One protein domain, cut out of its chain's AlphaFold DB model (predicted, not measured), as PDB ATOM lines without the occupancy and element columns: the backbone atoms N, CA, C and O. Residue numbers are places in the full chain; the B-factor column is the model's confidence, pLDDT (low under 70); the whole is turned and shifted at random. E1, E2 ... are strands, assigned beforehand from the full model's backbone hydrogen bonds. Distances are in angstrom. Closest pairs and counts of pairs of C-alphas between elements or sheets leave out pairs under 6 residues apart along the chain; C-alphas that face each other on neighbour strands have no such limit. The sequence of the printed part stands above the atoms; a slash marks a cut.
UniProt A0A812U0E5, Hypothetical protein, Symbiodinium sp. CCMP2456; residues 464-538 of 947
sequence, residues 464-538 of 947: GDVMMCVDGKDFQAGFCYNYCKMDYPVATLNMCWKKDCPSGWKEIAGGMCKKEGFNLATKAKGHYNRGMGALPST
ATOM      1  N   GLY A 464      78.295 185.506  92.447       60.16
ATOM      2  CA  GLY A 464      79.173 184.664  93.236       60.16
ATOM      3  C   GLY A 464      78.683 184.475  94.666       60.16
ATOM      4  O   GLY A 464      78.091 185.363  95.267       60.16
ATOM      5  N   ASP A 465      78.922 183.270  95.175       74.81
ATOM      6  CA  ASP A 465      79.299 182.967  96.552       74.81
ATOM      7  C   ASP A 465      79.309 184.196  97.490       74.81
ATOM      8  O   ASP A 465      80.301 184.914  97.605       74.81
ATOM      9  N   VAL A 466      78.189 184.434  98.180       80.62
ATOM     10  CA  VAL A 466      78.057 185.530  99.148       80.62
ATOM     11  C   VAL A 466      78.390 185.013 100.537       80.62
ATOM     12  O   VAL A 466      77.825 184.020 100.983       80.62
ATOM     13  N   MET A 467      79.276 185.690 101.260       84.56
ATOM     14  CA  MET A 467      79.540 185.347 102.658       84.56
ATOM     15  C   MET A 467      78.404 185.850 103.550       84.56
ATOM     16  O   MET A 467      78.191 187.057 103.665       84.56
ATOM     17  N   MET A 468      77.697 184.935 104.213       86.94
ATOM     18  CA  MET A 468      76.661 185.286 105.182       86.94
ATOM     19  C   MET A 468      76.759 184.457 106.452       86.94
ATOM     20  O   MET A 468      77.286 183.343 106.487       86.94
ATOM     21  N   CYS A 469      76.189 185.006 107.517       89.62
ATOM     22  CA  CYS A 469      75.991 184.270 108.746       89.62
ATOM     23  C   CYS A 469      74.728 183.421 108.686       89.62
ATOM     24  O   CYS A 469      73.646 183.895 108.348       89.62
ATOM     25  N   VAL A 470      74.895 182.159 109.056       89.88
ATOM     26  CA  VAL A 470      73.826 181.172 109.199       89.88
ATOM     27  C   VAL A 470      73.387 181.067 110.658       89.88
ATOM     28  O   VAL A 470      74.003 181.652 111.551       89.88
ATOM     29  N   ASP A 471      72.324 180.312 110.902       88.81
ATOM     30  CA  ASP A 471      71.719 180.068 112.212       88.81
ATOM     31  C   ASP A 471      71.310 181.365 112.928       88.81
ATOM     32  O   ASP A 471      71.434 181.496 114.151       88.81
ATOM     33  N   GLY A 472      70.839 182.358 112.161       85.62
ATOM     34  CA  GLY A 472      70.380 183.638 112.700       85.62
ATOM     35  C   GLY A 472      71.483 184.428 113.403       85.62
ATOM     36  O   GLY A 472      71.212 185.139 114.368       85.62
ATOM     37  N   LYS A 473      72.739 184.263 112.978       90.75
ATOM     38  CA  LYS A 473      73.886 184.999 113.523       90.75
ATOM     39  C   LYS A 473      74.096 186.336 112.814       90.75
ATOM     40  O   LYS A 473      73.668 186.550 111.678       90.75
ATOM     41  N   ASP A 474      74.786 187.221 113.517       89.38
ATOM     42  CA  ASP A 474      75.164 188.562 113.101       89.38
ATOM     43  C   ASP A 474      76.596 188.577 112.563       89.38
ATOM     44  O   ASP A 474      77.515 188.096 113.234       89.38
ATOM     45  N   PHE A 475      76.794 189.141 111.375       87.31
ATOM     46  CA  PHE A 475      78.119 189.276 110.784       87.31
ATOM     47  C   PHE A 475      78.805 190.525 111.329       87.31
ATOM     48  O   PHE A 475      78.304 191.626 111.145       87.31
ATOM     49  N   GLN A 476      79.961 190.387 111.978       85.62
ATOM     50  CA  GLN A 476      80.790 191.514 112.404       85.62
ATOM     51  C   GLN A 476      82.270 191.197 112.211       85.62
ATOM     52  O   GLN A 476      82.739 190.145 112.636       85.62
ATOM     53  N   ALA A 477      83.015 192.126 111.607       84.94
ATOM     54  CA  ALA A 477      84.477 192.059 111.483       84.94
ATOM     55  C   ALA A 477      85.025 190.708 110.970       84.94
ATOM     56  O   ALA A 477      86.026 190.208 111.474       84.94
ATOM     57  N   GLY A 478      84.360 190.098 109.984       86.25
ATOM     58  CA  GLY A 478      84.804 188.826 109.399       86.25
ATOM     59  C   GLY A 478      84.256 187.569 110.074       86.25
ATOM     60  O   GLY A 478      84.513 186.476 109.581       86.25
ATOM     61  N   PHE A 479      83.484 187.695 111.156       91.25
ATOM     62  CA  PHE A 479      82.963 186.559 111.917       91.25
ATOM     63  C   PHE A 479      81.455 186.669 112.169       91.25
ATOM     64  O   PHE A 479      80.861 187.742 112.137       91.25
ATOM     65  N   CYS A 480      80.841 185.532 112.463       92.12
ATOM     66  CA  CYS A 480      79.436 185.350 112.776       92.12
ATOM     67  C   CYS A 480      79.235 185.134 114.265       92.12
ATOM     68  O   CYS A 480      79.600 184.092 114.817       92.12
ATOM     69  N   TYR A 481      78.603 186.099 114.912       92.69
ATOM     70  CA  TYR A 481      78.338 186.091 116.339       92.69
ATOM     71  C   TYR A 481      76.854 185.897 116.624       92.69
ATOM     72  O   TYR A 481      75.998 186.232 115.812       92.69
ATOM     73  N   ASN A 482      76.524 185.433 117.826       92.06
ATOM     74  CA  ASN A 482      75.159 185.613 118.307       92.06
ATOM     75  C   ASN A 482      74.858 187.117 118.414       92.06
ATOM     76  O   ASN A 482      75.736 187.926 118.737       92.06
ATOM     77  N   TYR A 483      73.614 187.504 118.164       90.06
ATOM     78  CA  TYR A 483      73.207 188.886 118.369       90.06
ATOM     79  C   TYR A 483      73.425 189.311 119.824       90.06
ATOM     80  O   TYR A 483      73.298 188.517 120.764       90.06
ATOM     81  N   CYS A 484      73.742 190.587 120.027       90.56
ATOM     82  CA  CYS A 484      73.730 191.127 121.375       90.56
ATOM     83  C   CYS A 484      72.300 191.160 121.930       90.56
ATOM     84  O   CYS A 484      71.332 191.324 121.180       90.56
ATOM     85  N   LYS A 485      72.152 190.952 123.241       88.94
ATOM     86  CA  LYS A 485      70.884 191.153 123.949       88.94
ATOM     87  C   LYS A 485      70.467 192.612 123.832       88.94
ATOM     88  O   LYS A 485      71.329 193.492 123.791       88.94
ATOM     89  N   MET A 486      69.165 192.873 123.827       86.06
ATOM     90  CA  MET A 486      68.656 194.236 123.632       86.06
ATOM     91  C   MET A 486      69.061 195.209 124.753       86.06
ATOM     92  O   MET A 486      69.148 196.409 124.518       86.06
ATOM     93  N   ASP A 487      69.370 194.718 125.959       87.06
ATOM     94  CA  ASP A 487      69.915 195.527 127.058       87.06
ATOM     95  C   ASP A 487      71.436 195.786 126.956       87.06
ATOM     96  O   ASP A 487      71.979 196.594 127.715       87.06
ATOM     97  N   TYR A 488      72.108 195.160 125.984       90.25
ATOM     98  CA  TYR A 488      73.506 195.387 125.608       90.25
ATOM     99  C   TYR A 488      73.648 195.622 124.089       90.25
ATOM    100  O   TYR A 488      74.363 194.875 123.422       90.25
ATOM    101  N   PRO A 489      72.979 196.630 123.505       85.94
ATOM    102  CA  PRO A 489      72.818 196.742 122.053       85.94
ATOM    103  C   PRO A 489      74.114 197.104 121.311       85.94
ATOM    104  O   PRO A 489      74.188 196.955 120.093       85.94
ATOM    105  N   VAL A 490      75.140 197.584 122.021       83.62
ATOM    106  CA  VAL A 490      76.403 198.001 121.410       83.62
ATOM    107  C   VAL A 490      77.307 196.786 121.282       83.62
ATOM    108  O   VAL A 490      77.808 196.263 122.272       83.62
ATOM    109  N   ALA A 491      77.523 196.337 120.055       83.38
ATOM    110  CA  ALA A 491      78.395 195.216 119.755       83.38
ATOM    111  C   ALA A 491      79.792 195.704 119.350       83.38
ATOM    112  O   ALA A 491      79.933 196.618 118.539       83.38
ATOM    113  N   THR A 492      80.831 195.076 119.888       85.62
ATOM    114  CA  THR A 492      82.216 195.257 119.439       85.62
ATOM    115  C   THR A 492      82.884 193.890 119.439       85.62
ATOM    116  O   THR A 492      83.250 193.377 120.496       85.62
ATOM    117  N   LEU A 493      83.002 193.273 118.259       86.44
ATOM    118  CA  LEU A 493      83.563 191.925 118.092       86.44
ATOM    119  C   LEU A 493      82.853 190.893 118.989       86.44
ATOM    120  O   LEU A 493      81.642 190.702 118.897       86.44
ATOM    121  N   ASN A 494      83.578 190.239 119.892       89.94
ATOM    122  CA  ASN A 494      83.055 189.258 120.838       89.94
ATOM    123  C   ASN A 494      82.377 189.878 122.075       89.94
ATOM    124  O   ASN A 494      81.882 189.130 122.919       89.94
ATOM    125  N   MET A 495      82.329 191.205 122.209       92.75
ATOM    126  CA  MET A 495      81.755 191.888 123.371       92.75
ATOM    127  C   MET A 495      80.446 192.606 123.037       92.75
ATOM    128  O   MET A 495      80.314 193.257 122.002       92.75
ATOM    129  N   CYS A 496      79.489 192.514 123.957       93.44
ATOM    130  CA  CYS A 496      78.251 193.285 123.948       93.44
ATOM    131  C   CYS A 496      78.237 194.215 125.156       93.44
ATOM    132  O   CYS A 496      78.409 193.755 126.286       93.44
ATOM    133  N   TRP A 497      78.005 195.503 124.934       93.38
ATOM    134  CA  TRP A 497      78.048 196.554 125.943       93.38
ATOM    135  C   TRP A 497      76.659 197.144 126.168       93.38
ATOM    136  O   TRP A 497      75.881 197.323 125.229       93.38
ATOM    137  N   LYS A 498      76.359 197.502 127.420       93.50
ATOM    138  CA  LYS A 498      75.178 198.303 127.754       93.50
ATOM    139  C   LYS A 498      75.197 199.601 126.961       93.50
ATOM    140  O   LYS A 498      76.265 200.157 126.714       93.50
ATOM    141  N   LYS A 499      74.011 200.102 126.615       89.31
ATOM    142  CA  LYS A 499      73.864 201.408 125.964       89.31
ATOM    143  C   LYS A 499      74.375 202.516 126.883       89.31
ATOM    144  O   LYS A 499      75.294 203.244 126.521       89.31
ATOM    145  N   ASP A 500      73.852 202.563 128.104       92.19
ATOM    146  CA  ASP A 500      74.074 203.695 128.999       92.19
ATOM    147  C   ASP A 500      75.262 203.507 129.939       92.19
ATOM    148  O   ASP A 500      75.537 202.424 130.475       92.19
ATOM    149  N   CYS A 501      75.942 204.620 130.193       93.31
ATOM    150  CA  CYS A 501      76.897 204.729 131.280       93.31
ATOM    151  C   CYS A 501      76.182 204.770 132.643       93.31
ATOM    152  O   CYS A 501      75.052 205.250 132.739       93.31
ATOM    153  N   PRO A 502      76.825 204.304 133.731       92.44
ATOM    154  CA  PRO A 502      76.279 204.481 135.073       92.44
ATOM    155  C   PRO A 502      75.996 205.959 135.378       92.44
ATOM    156  O   PRO A 502      76.708 206.840 134.899       92.44
ATOM    157  N   SER A 503      75.003 206.234 136.228       92.81
ATOM    158  CA  SER A 503      74.652 207.610 136.613       92.81
ATOM    159  C   SER A 503      75.877 208.412 137.086       92.81
ATOM    160  O   SER A 503      76.678 207.927 137.893       92.81
ATOM    161  N   GLY A 504      76.038 209.628 136.553       92.50
ATOM    162  CA  GLY A 504      77.197 210.501 136.789       92.50
ATOM    163  C   GLY A 504      78.408 210.246 135.878       92.50
ATOM    164  O   GLY A 504      79.467 210.836 136.100       92.50
ATOM    165  N   TRP A 505      78.275 209.378 134.873       94.56
ATOM    166  CA  TRP A 505      79.306 209.102 133.877       94.56
ATOM    167  C   TRP A 505      78.797 209.404 132.461       94.56
ATOM    168  O   TRP A 505      77.632 209.172 132.151       94.56
ATOM    169  N   LYS A 506      79.687 209.896 131.598       91.50
ATOM    170  CA  LYS A 506      79.449 210.173 130.178       91.50
ATOM    171  C   LYS A 506      80.209 209.191 129.308       91.50
ATOM    172  O   LYS A 506      81.309 208.784 129.661       91.50
ATOM    173  N   GLU A 507      79.648 208.818 128.172       90.25
ATOM    174  CA  GLU A 507      80.354 207.992 127.197       90.25
ATOM    175  C   GLU A 507      81.548 208.744 126.595       90.25
ATOM    176  O   GLU A 507      81.468 209.951 126.370       90.25
ATOM    177  N   ILE A 508      82.660 208.034 126.377       84.25
ATOM    178  CA  ILE A 508      83.864 208.602 125.746       84.25
ATOM    179  C   ILE A 508      84.303 207.875 124.473       84.25
ATOM    180  O   ILE A 508      84.850 208.541 123.607       84.25
ATOM    181  N   ALA A 509      84.056 206.563 124.352       79.94
ATOM    182  CA  ALA A 509      84.102 205.760 123.119       79.94
ATOM    183  C   ALA A 509      83.948 204.267 123.467       79.94
ATOM    184  O   ALA A 509      84.360 203.847 124.549       79.94
ATOM    185  N   GLY A 510      83.410 203.463 122.544       70.12
ATOM    186  CA  GLY A 510      83.682 202.017 122.464       70.12
ATOM    187  C   GLY A 510      83.418 201.203 123.734       70.12
ATOM    188  O   GLY A 510      84.219 200.346 124.089       70.12
ATOM    189  N   GLY A 511      82.334 201.496 124.457       86.25
ATOM    190  CA  GLY A 511      82.009 200.774 125.692       86.25
ATOM    191  C   GLY A 511      82.666 201.334 126.957       86.25
ATOM    192  O   GLY A 511      82.543 200.728 128.019       86.25
ATOM    193  N   MET A 512      83.304 202.505 126.890       91.44
ATOM    194  CA  MET A 512      83.909 203.187 128.039       91.44
ATOM    195  C   MET A 512      83.142 204.449 128.439       91.44
ATOM    196  O   MET A 512      82.620 205.203 127.615       91.44
ATOM    197  N   CYS A 513      83.128 204.699 129.743       94.19
ATOM    198  CA  CYS A 513      82.505 205.841 130.388       94.19
ATOM    199  C   CYS A 513      83.550 206.658 131.143       94.19
ATOM    200  O   CYS A 513      84.434 206.088 131.775       94.19
ATOM    201  N   LYS A 514      83.412 207.980 131.168       94.31
ATOM    202  CA  LYS A 514      84.221 208.921 131.943       94.31
ATOM    203  C   LYS A 514      83.359 209.677 132.941       94.31
ATOM    204  O   LYS A 514      82.267 210.132 132.611       94.31
ATOM    205  N   LYS A 515      83.852 209.837 134.164       92.88
ATOM    206  CA  LYS A 515      83.169 210.639 135.179       92.88
ATOM    207  C   LYS A 515      83.385 212.129 134.913       92.88
ATOM    208  O   LYS A 515      84.515 212.561 134.687       92.88
ATOM    209  N   GLU A 516      82.323 212.927 134.975       85.94
ATOM    210  CA  GLU A 516      82.457 214.382 134.858       85.94
ATOM    211  C   GLU A 516      83.321 214.964 135.990       85.94
ATOM    212  O   GLU A 516      83.242 214.527 137.141       85.94
ATOM    213  N   GLY A 517      84.169 215.944 135.663       81.81
ATOM    214  CA  GLY A 517      85.012 216.656 136.632       81.81
ATOM    215  C   GLY A 517      86.329 215.969 137.020       81.81
ATOM    216  O   GLY A 517      87.117 216.566 137.748       81.81
ATOM    217  N   PHE A 518      86.615 214.761 136.519       72.00
ATOM    218  CA  PHE A 518      87.891 214.074 136.748       72.00
ATOM    219  C   PHE A 518      88.526 213.659 135.418       72.00
ATOM    220  O   PHE A 518      87.962 212.868 134.664       72.00
ATOM    221  N   ASN A 519      89.728 214.166 135.129       73.81
ATOM    222  CA  ASN A 519      90.354 213.992 133.814       73.81
ATOM    223  C   ASN A 519      90.774 212.548 133.481       73.81
ATOM    224  O   ASN A 519      90.981 212.269 132.306       73.81
ATOM    225  N   LEU A 520      90.809 211.629 134.455       80.56
ATOM    226  CA  LEU A 520      91.321 210.258 134.277       80.56
ATOM    227  C   LEU A 520      90.400 209.143 134.807       80.56
ATOM    228  O   LEU A 520      90.753 207.972 134.739       80.56
ATOM    229  N   ALA A 521      89.225 209.467 135.356       88.69
ATOM    230  CA  ALA A 521      88.328 208.437 135.876       88.69
ATOM    231  C   ALA A 521      87.509 207.830 134.730       88.69
ATOM    232  O   ALA A 521      86.460 208.371 134.372       88.69
ATOM    233  N   THR A 522      87.984 206.713 134.176       92.19
ATOM    234  CA  THR A 522      87.264 205.908 133.180       92.19
ATOM    235  C   THR A 522      86.779 204.585 133.765       92.19
ATOM    236  O   THR A 522      87.414 204.010 134.647       92.19
ATOM    237  N   LYS A 523      85.644 204.085 133.280       93.31
ATOM    238  CA  LYS A 523      85.090 202.784 133.650       93.31
ATOM    239  C   LYS A 523      84.409 202.151 132.445       93.31
ATOM    240  O   LYS A 523      83.696 202.835 131.719       93.31
ATOM    241  N   ALA A 524      84.581 200.846 132.277       92.00
ATOM    242  CA  ALA A 524      83.830 200.072 131.300       92.00
ATOM    243  C   ALA A 524      82.319 200.109 131.586       92.00
ATOM    244  O   ALA A 524      81.877 200.023 132.741       92.00
ATOM    245  N   LYS A 525      81.517 200.184 130.521       94.44
ATOM    246  CA  LYS A 525      80.089 199.873 130.560       94.44
ATOM    247  C   LYS A 525      79.909 198.422 131.014       94.44
ATOM    248  O   LYS A 525      80.814 197.588 130.897       94.44
ATOM    249  N   GLY A 526      78.726 198.116 131.545       94.62
ATOM    250  CA  GLY A 526      78.357 196.718 131.758       94.62
ATOM    251  C   GLY A 526      78.471 195.975 130.430       94.62
ATOM    252  O   GLY A 526      78.039 196.506 129.411       94.62
ATOM    253  N   HIS A 527      79.058 194.786 130.432       94.75
ATOM    254  CA  HIS A 527      79.265 194.020 129.211       94.75
ATOM    255  C   HIS A 527      79.174 192.519 129.458       94.75
ATOM    256  O   HIS A 527      79.255 192.061 130.598       94.75
ATOM    257  N   TYR A 528      79.031 191.761 128.376       95.31
ATOM    258  CA  TYR A 528      79.215 190.317 128.383       95.31
ATOM    259  C   TYR A 528      79.896 189.851 127.091       95.31
ATOM    260  O   TYR A 528      79.841 190.525 126.063       95.31
ATOM    261  N   ASN A 529      80.549 188.691 127.160       93.31
ATOM    262  CA  ASN A 529      81.197 188.057 126.016       93.31
ATOM    263  C   ASN A 529      80.203 187.116 125.310       93.31
ATOM    264  O   ASN A 529      79.576 186.279 125.961       93.31
ATOM    265  N   ARG A 530      80.056 187.255 123.989       92.62
ATOM    266  CA  ARG A 530      79.163 186.449 123.137       92.62
ATOM    267  C   ARG A 530      79.878 185.341 122.346       92.62
ATOM    268  O   ARG A 530      79.276 184.734 121.463       92.62
ATOM    269  N   GLY A 531      81.135 185.059 122.684       92.44
ATOM    270  CA  GLY A 531      81.987 184.039 122.075       92.44
ATOM    271  C   GLY A 531      82.892 184.586 120.969       92.44
ATOM    272  O   GLY A 531      82.740 185.722 120.534       92.44
ATOM    273  N   MET A 532      83.830 183.758 120.498       90.25
ATOM    274  CA  MET A 532      84.832 184.129 119.481       90.25
ATOM    275  C   MET A 532      84.253 184.394 118.083       90.25
ATOM    276  O   MET A 532      84.933 184.979 117.246       90.25
ATOM    277  N   GLY A 533      82.994 184.019 117.849       90.69
ATOM    278  CA  GLY A 533      82.375 184.037 116.528       90.69
ATOM    279  C   GLY A 533      82.733 182.789 115.717       90.69
ATOM    280  O   GLY A 533      83.688 182.078 116.020       90.69
ATOM    281  N   ALA A 534      81.917 182.482 114.716       93.50
ATOM    282  CA  ALA A 534      82.188 181.458 113.709       93.50
ATOM    283  C   ALA A 534      82.625 182.127 112.400       93.50
ATOM    284  O   ALA A 534      82.330 183.297 112.191       93.50
ATOM    285  N   LEU A 535      83.294 181.414 111.501       91.06
ATOM    286  CA  LEU A 535      83.496 181.943 110.150       91.06
ATOM    287  C   LEU A 535      82.146 182.014 109.411       91.06
ATOM    288  O   LEU A 535      81.295 181.148 109.648       91.06
ATOM    289  N   PRO A 536      81.918 183.030 108.559       88.94
ATOM    290  CA  PRO A 536      80.740 183.071 107.705       88.94
ATOM    291  C   PRO A 536      80.723 181.881 106.752       88.94
ATOM    292  O   PRO A 536      81.766 181.382 106.328       88.94
ATOM    293  N   SER A 537      79.517 181.449 106.401       88.19
ATOM    294  CA  SER A 537      79.323 180.442 105.368       88.19
ATOM    295  C   SER A 537      79.303 181.127 104.009       88.19
ATOM    296  O   SER A 537      78.712 182.196 103.838       88.19
ATOM    297  N   THR A 538      79.924 180.492 103.023       86.50
ATOM    298  CA  THR A 538      79.792 180.899 101.629       86.50
ATOM    299  C   THR A 538      78.467 180.385 101.075       86.50
ATOM    300  O   THR A 538      78.245 179.178 100.964       86.50
TER     301      THR A 538
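What this domain is: This is residues 464 to 538 of the 947 residues of the protein "Hypothetical protein" of Symbiodinium sp. CCMP2456 (UniProt A0A812U0E5). What shape does the printed part make? It is a thin rod of small sheets set one after another along its length: the hairpin E2 and E3, then E4, E5 and E9, then E6, E7 and E8, with the backbone going out from E1 to E7 and coming back through E8, E9 and residues 530 to 538 to E1. What is it built of? The printed part has 75 residues with no named helix and nine named strands, E1 to E9 in chain order; its class is all strand, though 30 of the 75 residues are in named strands. The sheets, in the orders E2 - E3, E4 - E5 - E9 and E6 - E7 - E8, are antiparallel. How dense is it? It is loose, with a radius of gyration of the C-alphas of 15.5 A and spans of 54 by 20 by 17 A.

How they stand to each other: What does the first strand meet? E1, residues 466 to 468, pairs with no named strand, but its residues 467 to 468 make a short antiparallel pairing with residues 537 to 538. Its closest C-alpha pair with E2, residues 474 to 476, is that of Met 468 and Phe 475, 7.0 A. Which pairs come next? E2 and E3, residues 479 to 481, form a hairpin, with N 474 and O 481 2.8 A apart. E4, residues 490 to 492, and E5, residues 495 to 497, form another, with N 492 and O 495 2.8 A apart; on the other side of E5 is E9, residues 527 to 529, with N 496 and O 528 2.9 A apart. How do the remaining strands stand? E6, residues 505 to 509, E7, residues 512 to 515, and E8, residues 522 to 524, are a meander, each strand the antiparallel neighbour of the one before, with N 514 and O 506 2.7 A apart and N 513 and O 523 2.8 A apart. E8 runs on into E9 across a break of 2 residues, at 46 degrees, and they meet only through their link.

Where its parts are: Where do the first and last strands lie? E1 begins at C-alpha 466, (78.057, 185.530, 99.148), and E9 ends at C-alpha 529, (81.197, 188.057, 126.016). Which strands are longest? E6 measures 12.2 A from first to last C-alpha, starting at (79.306, 209.102, 133.877), and E7 10.3 A. How long are the three-residue strands? E8 and E9 measure 7.0 A each, and E1 to E5 from 6.2 A in E1 to 6.7 A in E4.

The domain as a whole: How far does it reach? The two C-alphas farthest apart, of Gly 464 and Gly 517, are 54.2 A apart, while those of Gly 464 and Thr 538 are 9.2 A apart. Are there cuts or long links? The printed part has no cut and no long link. Where is confidence low? The mean pLDDT of the printed part is 88.3, and residue 464 is under 70.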